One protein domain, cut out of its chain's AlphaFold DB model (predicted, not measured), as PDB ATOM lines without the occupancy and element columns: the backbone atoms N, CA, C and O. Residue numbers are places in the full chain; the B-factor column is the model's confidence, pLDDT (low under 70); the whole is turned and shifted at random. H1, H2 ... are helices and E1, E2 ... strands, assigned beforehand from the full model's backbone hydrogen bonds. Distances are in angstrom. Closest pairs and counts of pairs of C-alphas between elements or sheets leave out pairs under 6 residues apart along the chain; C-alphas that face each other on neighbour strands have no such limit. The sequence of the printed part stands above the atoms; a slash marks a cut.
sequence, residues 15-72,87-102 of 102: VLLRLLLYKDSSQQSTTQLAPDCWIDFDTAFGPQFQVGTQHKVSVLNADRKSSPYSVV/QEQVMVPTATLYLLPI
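What this domain is: This is residues 15 to 72 and 87 to 102 of the 102 residues of an uncharacterized protein of Spirosoma sp. HMF4905 (UniProt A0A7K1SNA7). What does the model look like? Two long parallel strands, E1 and E6, run side by side in one strongly twisted sheet, with the short strands E2 and E3 along the other side of E1 and the short helix H1 over E1. Near the end of E6 the hairpin of E4 and E5 joins the sheet and stands crosswise to the long pair. How is it made up, and how large is it? The printed part has 74 residues, mostly strand in class, with six named strands and one named helix, H1, which comes between E3 and E4 along the chain; the strands form a branched sheet in which E1 has E2, E3 and E6 as neighbours, E1 and E6 being parallel and the other neighbour pairs antiparallel. It is only just compact, close to loose, with a radius of gyration of the C-alphas of 13.6 A and spans of 37 by 28 by 23 A.

How they stand to each other: What lies beside the first strand? E1, residues 15 to 22, has E2, residues 30 to 32, and E3, residues 37 to 40, as antiparallel neighbours on one side; E1 and E2 form a hairpin. N 21 and O 31 are 2.8 A apart, and N 15 and O 39 are 2.9 A apart, both within hydrogen-bond range. On the other side lies E6, residues 91 to 101, parallel to E1 at 28 degrees, with N 18 and O 95 at 2.8 A. Where is the helix? H1, residues 41 to 44, is on the sheet over E1 at a height of 8.9 A, and the closest C-alphas of the two, Val 15 and Phe 41, are 5.7 A apart. It is too short for an O i to N i+4 pair, and its one O i to N i+3 pair is within range. How does the second hairpin join? E4, residues 54 to 60, and E5, residues 66 to 72, form an antiparallel hairpin at 148 degrees, with N 55 and O 71 at 2.8 A. E5 is also antiparallel to E6, with N 72 and O 100 at 2.9 A, while E1 and E4 are apart.

Where its parts are: Where does the first strand run? E1 begins at C-alpha 15, (242.141, 191.857, 168.798), and is 21.7 A long. How long are the later strands? E4 is 19.2 A long, E5 18.5 A and E6, the longest, 30.8 A, ending at C-alpha 101, (218.243, 188.866, 166.550).

The domain as a whole: Is anything missing? Residues 73 to 86 are not printed, and C-alphas 72 and 87 are 32.9 A apart across the cut. Are any links long? Of the links that are printed whole, none is long. Where is confidence low? Residues 59 to 62 and 64 to 67 are under 70, while the mean pLDDT of the printed part is 88.8.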
ATOM      1  N   VAL A  15     243.053 190.980 168.064       94.12
ATOM      2  CA  VAL A  15     242.141 191.857 168.798       94.12
ATOM      3  C   VAL A  15     241.221 191.029 169.683       94.12
ATOM      4  O   VAL A  15     240.881 189.894 169.349       94.12
ATOM      5  N   LEU A  16     240.764 191.611 170.791       95.12
ATOM      6  CA  LEU A  16     239.667 191.030 171.562       95.12
ATOM      7  C   LEU A  16     238.342 191.322 170.857       95.12
ATOM      8  O   LEU A  16     237.915 192.469 170.748       95.12
ATOM      9  N   LEU A  17     237.675 190.285 170.372       95.56
ATOM     10  CA  LEU A  17     236.338 190.363 169.813       95.56
ATOM     11  C   LEU A  17     235.309 190.368 170.942       95.56
ATOM     12  O   LEU A  17     235.216 189.423 171.725       95.56
ATOM     13  N   ARG A  18     234.489 191.417 170.980       95.62
ATOM     14  CA  ARG A  18     233.338 191.537 171.875       95.62
ATOM     15  C   ARG A  18     232.046 191.431 171.080       95.62
ATOM     16  O   ARG A  18     231.778 192.259 170.214       95.62
ATOM     17  N   LEU A  19     231.223 190.441 171.415       94.44
ATOM     18  CA  LEU A  19     229.941 190.184 170.755       94.44
ATOM     19  C   LEU A  19     228.788 190.757 171.583       94.44
ATOM     20  O   LEU A  19     228.461 190.234 172.650       94.44
ATOM     21  N   LEU A  20     228.151 191.814 171.083       94.88
ATOM     22  CA  LEU A  20     226.990 192.446 171.708       94.88
ATOM     23  C   LEU A  20     225.724 192.153 170.906       94.88
ATOM     24  O   LEU A  20     225.635 192.489 169.730       94.88
ATOM     25  N   LEU A  21     224.722 191.566 171.551       93.62
ATOM     26  CA  LEU A  21     223.406 191.299 170.981       93.62
ATOM     27  C   LEU A  21     222.428 192.396 171.406       93.62
ATOM     28  O   LEU A  21     222.238 192.627 172.600       93.62
ATOM     29  N   TYR A  22     221.788 193.059 170.447       94.00
ATOM     30  CA  TYR A  22     220.657 193.940 170.720       94.00
ATOM     31  C   TYR A  22     219.473 193.136 171.258       94.00
ATOM     32  O   TYR A  22     219.155 192.069 170.739       94.00
ATOM     33  N   LYS A  23     218.806 193.648 172.296       87.69
ATOM     34  CA  LYS A  23     217.658 192.947 172.898       87.69
ATOM     35  C   LYS A  23     216.420 192.955 172.001       87.69
ATOM     36  O   LYS A  23     215.590 192.060 172.105       87.69
ATOM     37  N   ASP A  24     216.308 193.960 171.139       83.75
ATOM     38  CA  ASP A  24     215.188 194.172 170.228       83.75
ATOM     39  C   ASP A  24     215.606 195.082 169.052       83.75
ATOM     40  O   ASP A  24     216.740 195.568 168.972       83.75
ATOM     41  N   SER A  25     214.670 195.332 168.132       84.12
ATOM     42  CA  SER A  25     214.883 196.151 166.935       84.12
ATOM     43  C   SER A  25     215.052 197.651 167.199       84.12
ATOM     44  O   SER A  25     215.410 198.373 166.271       84.12
ATOM     45  N   SER A  26     214.812 198.145 168.420       87.94
ATOM     46  CA  SER A  26     215.035 199.558 168.768       87.94
ATOM     47  C   SER A  26     216.522 199.916 168.841       87.94
ATOM     48  O   SER A  26     216.871 201.093 168.782       87.94
ATOM     49  N   GLN A  27     217.397 198.910 168.979       88.56
ATOM     50  CA  GLN A  27     218.851 199.061 169.095       88.56
ATOM     51  C   GLN A  27     219.309 199.951 170.267       88.56
ATOM     52  O   GLN A  27     220.429 200.464 170.270       88.56
ATOM     53  N   GLN A  28     218.467 200.121 171.291       91.00
ATOM     54  CA  GLN A  28     218.777 200.965 172.452       91.00
ATOM     55  C   GLN A  28     219.521 200.224 173.564       91.00
ATOM     56  O   GLN A  28     220.219 200.844 174.364       91.00
ATOM     57  N   SER A  29     219.382 198.899 173.635       91.88
ATOM     58  CA  SER A  29     219.996 198.093 174.690       91.88
ATOM     59  C   SER A  29     220.645 196.833 174.136       91.88
ATOM     60  O   SER A  29     220.130 196.200 173.211       91.88
ATOM     61  N   THR A  30     221.793 196.473 174.710       94.06
ATOM     62  CA  THR A  30     222.561 195.287 174.325       94.06
ATOM     63  C   THR A  30     222.825 194.383 175.522       94.06
ATOM     64  O   THR A  30     222.748 194.808 176.676       94.06
ATOM     65  N   THR A  31     223.117 193.122 175.238       92.00
ATOM     66  CA  THR A  31     223.695 192.162 176.174       92.00
ATOM     67  C   THR A  31     224.933 191.548 175.544       92.00
ATOM     68  O   THR A  31     224.984 191.363 174.329       92.00
ATOM     69  N   GLN A  32     225.929 191.214 176.355       91.94
ATOM     70  CA  GLN A  32     227.065 190.448 175.865       91.94
ATOM     71  C   GLN A  32     226.618 189.010 175.586       91.94
ATOM     72  O   GLN A  32     225.983 188.379 176.431       91.94
ATOM     73  N   LEU A  33     226.893 188.531 174.373       87.38
ATOM     74  CA  LEU A  33     226.443 187.224 173.896       87.38
ATOM     75  C   LEU A  33     227.339 186.087 174.402       87.38
ATOM     76  O   LEU A  33     226.858 185.000 174.706       87.38
ATOM     77  N   ALA A  34     228.642 186.348 174.472       86.50
ATOM     78  CA  ALA A  34     229.672 185.413 174.900       86.50
ATOM     79  C   ALA A  34     230.848 186.189 175.516       86.50
ATOM     80  O   ALA A  34     230.982 187.384 175.227       86.50
ATOM     81  N   PRO A  35     231.698 185.545 176.339       89.75
ATOM     82  CA  PRO A  35     232.953 186.141 176.789       89.75
ATOM     83  C   PRO A  35     233.786 186.658 175.613       89.75
ATOM     84  O   PRO A  35     233.709 186.107 174.513       89.75
ATOM     85  N   ASP A  36     234.568 187.711 175.852       92.62
ATOM     86  CA  ASP A  36     235.475 188.246 174.835       92.62
ATOM     87  C   ASP A  36     236.480 187.156 174.410       92.62
ATOM     88  O   ASP A  36     236.934 186.363 175.240       92.62
ATOM     89  N   CYS A  37     236.827 187.103 173.124       91.94
ATOM     90  CA  CYS A  37     237.772 186.118 172.594       91.94
ATOM     91  C   CYS A  37     238.816 186.761 171.682       91.94
ATOM     92  O   CYS A  37     238.544 187.763 171.027       91.94
ATOM     93  N   TRP A  38     240.016 186.187 171.638       93.75
ATOM     94  CA  TRP A  38     241.060 186.630 170.718       93.75
ATOM     95  C   TRP A  38     240.764 186.163 169.297       93.75
ATOM     96  O   TRP A  38     240.340 185.026 169.080       93.75
ATOM     97  N   ILE A  39     240.969 187.059 168.338       93.94
ATOM     98  CA  ILE A  39     240.816 186.778 166.914       93.94
ATOM     99  C   ILE A  39     241.794 187.630 166.101       93.94
ATOM    100  O   ILE A  39     242.160 188.730 166.520       93.94
ATOM    101  N   ASP A  40     242.161 187.165 164.909       94.19
ATOM    102  CA  ASP A  40     242.908 187.969 163.945       94.19
ATOM    103  C   ASP A  40     242.141 189.246 163.561       94.19
ATOM    104  O   ASP A  40     240.937 189.211 163.270       94.19
ATOM    105  N   PHE A  41     242.853 190.373 163.484       92.38
ATOM    106  CA  PHE A  41     242.304 191.671 163.087       92.38
ATOM    107  C   PHE A  41     241.575 191.607 161.738       92.38
ATOM    108  O   PHE A  41     240.452 192.099 161.612       92.38
ATOM    109  N   ASP A  42     242.178 190.954 160.741       92.69
ATOM    110  CA  ASP A  42     241.605 190.840 159.396       92.69
ATOM    111  C   ASP A  42     240.295 190.053 159.389       92.69
ATOM    112  O   ASP A  42     239.395 190.357 158.610       92.69
ATOM    113  N   THR A  43     240.142 189.077 160.285       92.56
ATOM    114  CA  THR A  43     238.876 188.360 160.450       92.56
ATOM    115  C   THR A  43     237.848 189.252 161.141       92.56
ATOM    116  O   THR A  43     236.709 189.339 160.682       92.56
ATOM    117  N   ALA A  44     238.247 189.966 162.202       93.19
ATOM    118  CA  ALA A  44     237.369 190.853 162.966       93.19
ATOM    119  C   ALA A  44     236.768 191.990 162.125       93.19
ATOM    120  O   ALA A  44     235.604 192.335 162.320       93.19
ATOM    121  N   PHE A  45     237.540 192.551 161.193       93.56
ATOM    122  CA  PHE A  45     237.126 193.657 160.317       93.56
ATOM    123  C   PHE A  45     236.913 193.235 158.855       93.56
ATOM    124  O   PHE A  45     236.687 194.076 157.984       93.56
ATOM    125  N   GLY A  46     236.975 191.934 158.580       93.44
ATOM    126  CA  GLY A  46     236.874 191.371 157.242       93.44
ATOM    127  C   GLY A  46     235.442 191.101 156.775       93.44
ATOM    128  O   GLY A  46     234.463 191.414 157.460       93.44
ATOM    129  N   PRO A  47     235.299 190.459 155.601       94.12
ATOM    130  CA  PRO A  47     234.005 190.158 154.987       94.12
ATOM    131  C   PRO A  47     233.053 189.354 155.880       94.12
ATOM    132  O   PRO A  47     231.839 189.498 155.771       94.12
ATOM    133  N   GLN A  48     233.593 188.532 156.785       93.25
ATOM    134  CA  GLN A  48     232.812 187.681 157.680       93.25
ATOM    135  C   GLN A  48     231.899 188.478 158.622       93.25
ATOM    136  O   GLN A  48     230.809 188.006 158.942       93.25
ATOM    137  N   PHE A  49     232.313 189.674 159.041       94.25
ATOM    138  CA  PHE A  49     231.560 190.516 159.972       94.25
ATOM    139  C   PHE A  49     231.094 191.828 159.336       94.25
ATOM    140  O   PHE A  49     230.917 192.841 160.014       94.25
ATOM    141  N   GLN A  50     230.858 191.817 158.024       94.81
ATOM    142  CA  GLN A  50     230.203 192.930 157.346       94.81
ATOM    143  C   GLN A  50     228.727 193.030 157.730       94.81
ATOM    144  O   GLN A  50     228.069 192.035 158.045       94.81
ATOM    145  N   VAL A  51     228.195 194.250 157.672       96.19
ATOM    146  CA  VAL A  51     226.779 194.537 157.930       96.19
ATOM    147  C   VAL A  51     225.886 193.668 157.050       96.19
ATOM    148  O   VAL A  51     226.127 193.536 155.853       96.19
ATOM    149  N   GLY A  52     224.849 193.081 157.645       94.94
ATOM    150  CA  GLY A  52     223.906 192.215 156.939       94.94
ATOM    151  C   GLY A  52     224.340 190.750 156.828       94.94
ATOM    152  O   GLY A  52     223.534 189.922 156.412       94.94
ATOM    153  N   THR A  53     225.564 190.392 157.230       96.25
ATOM    154  CA  THR A  53     225.970 188.981 157.286       96.25
ATOM    155  C   THR A  53     225.228 188.249 158.400       96.25
ATOM    156  O   THR A  53     225.084 188.759 159.514       96.25
ATOM    157  N   GLN A  54     224.736 187.049 158.085       95.94
ATOM    158  CA  GLN A  54     223.988 186.207 159.011       95.94
ATOM    159  C   GLN A  54     224.897 185.153 159.642       95.94
ATOM    160  O   GLN A  54     225.645 184.464 158.950       95.94
ATOM    161  N   HIS A  55     224.758 184.975 160.953       92.56
ATOM    162  CA  HIS A  55     225.503 184.006 161.746       92.56
ATOM    163  C   HIS A  55     224.546 183.171 162.589       92.56
ATOM    164  O   HIS A  55     223.488 183.639 163.010       92.56
ATOM    165  N   LYS A  56     224.920 181.917 162.847       90.56
ATOM    166  CA  LYS A  56     224.222 181.065 163.811       90.56
ATOM    167  C   LYS A  56     224.996 181.076 165.112       90.56
ATOM    168  O   LYS A  56     226.184 180.764 165.124       90.56
ATOM    169  N   VAL A  57     224.312 181.411 166.194       85.88
ATOM    170  CA  VAL A  57     224.882 181.435 167.537       85.88
ATOM    171  C   VAL A  57     224.093 180.504 168.435       85.88
ATOM    172  O   VAL A  57     222.886 180.330 168.287       85.88
ATOM    173  N   SER A  58     224.789 179.882 169.369       80.12
ATOM    174  CA  SER A  58     224.199 178.977 170.342       80.12
ATOM    175  C   SER A  58     224.188 179.678 171.688       80.12
ATOM    176  O   SER A  58     225.228 179.788 172.332       80.12
ATOM    177  N   VAL A  59     223.020 180.152 172.119       69.75
ATOM    178  CA  VAL A  59     222.857 180.719 173.463       69.75
ATOM    179  C   VAL A  59     222.475 179.589 174.409       69.75
ATOM    180  O   VAL A  59     221.590 178.784 174.105       69.75
ATOM    181  N   LEU A  60     223.174 179.487 175.539       66.44
ATOM    182  CA  LEU A  60     222.799 178.554 176.592       66.44
ATOM    183  C   LEU A  60     221.612 179.157 177.352       66.44
ATOM    184  O   LEU A  60     221.768 180.144 178.070       66.44
ATOM    185  N   ASN A  61     220.425 178.585 177.177       65.75
ATOM    186  CA  ASN A  61     219.238 179.039 177.892       65.75
ATOM    187  C   ASN A  61     219.285 178.610 179.371       65.75
ATOM    188  O   ASN A  61     220.100 177.778 179.775       65.75
ATOM    189  N   ALA A  62     218.389 179.168 180.194       66.00
ATOM    190  CA  ALA A  62     218.304 178.870 181.630       66.00
ATOM    191  C   ALA A  62     218.086 177.373 181.940       66.00
ATOM    192  O   ALA A  62     218.472 176.891 183.004       66.00
ATOM    193  N   ASP A  63     217.523 176.619 180.995       73.25
ATOM    194  CA  ASP A  63     217.339 175.167 181.055       73.25
ATOM    195  C   ASP A  63     218.582 174.369 180.606       73.25
ATOM    196  O   ASP A  63     218.518 173.148 180.452       73.25
ATOM    197  N   ARG A  64     219.717 175.051 180.395       66.50
ATOM    198  CA  ARG A  64     220.985 174.517 179.872       66.50
ATOM    199  C   ARG A  64     220.871 173.884 178.485       66.50
ATOM    200  O   ARG A  64     221.786 173.173 178.067       66.50
ATOM    201  N   LYS A  65     219.789 174.143 177.749       66.38
ATOM    202  CA  LYS A  65     219.671 173.710 176.358       66.38
ATOM    203  C   LYS A  65     220.242 174.783 175.447       66.38
ATOM    204  O   LYS A  65     219.903 175.961 175.545       66.38
ATOM    205  N   SER A  66     221.119 174.356 174.543       69.19
ATOM    206  CA  SER A  66     221.586 175.203 173.453       69.19
ATOM    207  C   SER A  66     220.503 175.246 172.385       69.19
ATOM    208  O   SER A  66     220.193 174.222 171.777       69.19
ATOM    209  N   SER A  67     219.902 176.415 172.182       69.75
ATOM    210  CA  SER A  67     219.011 176.637 171.045       69.75
ATOM    211  C   SER A  67     219.774 177.446 170.000       69.75
ATOM    212  O   SER A  67     220.224 178.549 170.323       69.75
ATOM    213  N   PRO A  68     219.970 176.918 168.777       77.00
ATOM    214  CA  PRO A  68     220.590 177.692 167.719       77.00
ATOM    215  C   PRO A  68     219.671 178.862 167.380       77.00
ATOM    216  O   PRO A  68     218.491 178.682 167.085       77.00
ATOM    217  N   TYR A  69     220.232 180.057 167.428       80.44
ATOM    218  CA  TYR A  69     219.543 181.301 167.171       80.44
ATOM    219  C   TYR A  69     220.280 182.056 166.060       80.44
ATOM    220  O   TYR A  69     221.513 182.050 166.007       80.44
ATOM    221  N   SER A  70     219.538 182.635 165.115       91.12
ATOM    222  CA  SER A  70     220.137 183.354 163.988       91.12
ATOM    223  C   SER A  70     220.279 184.826 164.333       91.12
ATOM    224  O   SER A  70     219.368 185.445 164.873       91.12
ATOM    225  N   VAL A  71     221.429 185.392 164.006       92.62
ATOM    226  CA  VAL A  71     221.713 186.809 164.212       92.62
ATOM    227  C   VAL A  71     222.260 187.412 162.936       92.62
ATOM    228  O   VAL A  71     222.879 186.722 162.127       92.62
ATOM    229  N   VAL A  72     222.061 188.710 162.772       95.50
ATOM    230  CA  VAL A  72     222.639 189.489 161.681       95.50
ATOM    231  C   VAL A  72     223.568 190.557 162.241       95.50
ATOM    232  O   VAL A  72     223.285 191.144 163.285       95.50
ATOM    233  N   GLN A  87     246.983 191.087 182.107       86.69
ATOM    234  CA  GLN A  87     248.160 191.948 182.257       86.69
ATOM    235  C   GLN A  87     247.712 193.323 182.729       86.69
ATOM    236  O   GLN A  87     247.166 194.122 181.967       86.69
ATOM    237  N   GLU A  88     247.941 193.602 184.007       82.44
ATOM    238  CA  GLU A  88     247.622 194.907 184.568       82.44
ATOM    239  C   GLU A  88     248.366 196.016 183.808       82.44
ATOM    240  O   GLU A  88     249.534 195.874 183.451       82.44
ATOM    241  N   GLN A  89     247.676 197.135 183.570       87.69
ATOM    242  CA  GLN A  89     248.195 198.340 182.900       87.69
ATOM    243  C   GLN A  89     248.507 198.210 181.399       87.69
ATOM    244  O   GLN A  89     248.885 199.203 180.775       87.69
ATOM    245  N   VAL A  90     248.298 197.042 180.786       90.25
ATOM    246  CA  VAL A  90     248.391 196.882 179.329       90.25
ATOM    247  C   VAL A  90     247.020 197.138 178.710       90.25
ATOM    248  O   VAL A  90     246.019 196.595 179.167       90.25
ATOM    249  N   MET A  91     246.960 197.968 177.669       91.06
ATOM    250  CA  MET A  91     245.748 198.170 176.868       91.06
ATOM    251  C   MET A  91     245.839 197.336 175.595       91.06
ATOM    252  O   MET A  91     246.882 197.316 174.943       91.06
ATOM    253  N   VAL A  92     244.745 196.681 175.223       92.56
ATOM    254  CA  VAL A  92     244.667 195.828 174.035       92.56
ATOM    255  C   VAL A  92     243.555 196.288 173.103       92.56
ATOM    256  O   VAL A  92     242.516 196.764 173.576       92.56
ATOM    257  N   PRO A  93     243.748 196.171 171.778       94.81
ATOM    258  CA  PRO A  93     242.719 196.523 170.814       94.81
ATOM    259  C   PRO A  93     241.504 195.602 170.957       94.81
ATOM    260  O   PRO A  93     241.618 194.403 171.212       94.81
ATOM    261  N   THR A  94     240.319 196.172 170.773       96.25
ATOM    262  CA  THR A  94     239.041 195.457 170.850       96.25
ATOM    263  C   THR A  94     238.234 195.718 169.591       96.25
ATOM    264  O   THR A  94     238.115 196.866 169.167       96.25
ATOM    265  N   ALA A  95     237.634 194.682 169.019       96.81
ATOM    266  CA  ALA A  95     236.635 194.799 167.967       96.81
ATOM    267  C   ALA A  95     235.253 194.520 168.566       96.81
ATOM    268  O   ALA A  95     234.970 193.409 169.004       96.81
ATOM    269  N   THR A  96     234.381 195.527 168.615       97.38
ATOM    270  CA  THR A  96     233.013 195.352 169.122       97.38
ATOM    271  C   THR A  96     232.057 195.097 167.969       97.38
ATOM    272  O   THR A  96     231.789 195.997 167.167       97.38
ATOM    273  N   LEU A  97     231.515 193.883 167.911       96.69
ATOM    274  CA  LEU A  97     230.517 193.470 166.937       96.69
ATOM    275  C   LEU A  97     229.119 193.586 167.537       96.69
ATOM    276  O   LEU A  97     228.847 193.052 168.612       96.69
ATOM    277  N   TYR A  98     228.227 194.259 166.819       96.56
ATOM    278  CA  TYR A  98     226.834 194.395 167.220       96.56
ATOM    279  C   TYR A  98     225.951 193.520 166.346       96.56
ATOM    280  O   TYR A  98     225.983 193.605 165.117       96.56
ATOM    281  N   LEU A  99     225.149 192.697 167.002       95.25
ATOM    282  CA  LEU A  99     224.323 191.664 166.410       95.25
ATOM    283  C   LEU A  99     222.856 191.978 166.696       95.25
ATOM    284  O   LEU A  99     222.515 192.413 167.796       95.25
ATOM    285  N   LEU A 100     221.993 191.752 165.715       94.38
ATOM    286  CA  LEU A 100     220.547 191.849 165.866       94.38
ATOM    287  C   LEU A 100     219.932 190.445 165.762       94.38
ATOM    288  O   LEU A 100     220.310 189.691 164.862       94.38
ATOM    289  N   PRO A 101     218.997 190.098 166.657       89.50
ATOM    290  CA  PRO A 101     218.243 188.866 166.550       89.50
ATOM    291  C   PRO A 101     217.294 188.862 165.340       89.50
ATOM    292  O   PRO A 101     216.625 189.867 165.098       89.50
ATOM    293  N   ILE A 102     217.246 187.753 164.584       85.88
ATOM    294  CA  ILE A 102     216.306 187.535 163.461       85.88
ATOM    295  C   ILE A 102     215.444 186.282 163.626       85.88
ATOM    296  O   ILE A 102     215.826 185.387 164.418       85.88
TER     297      ILE A 102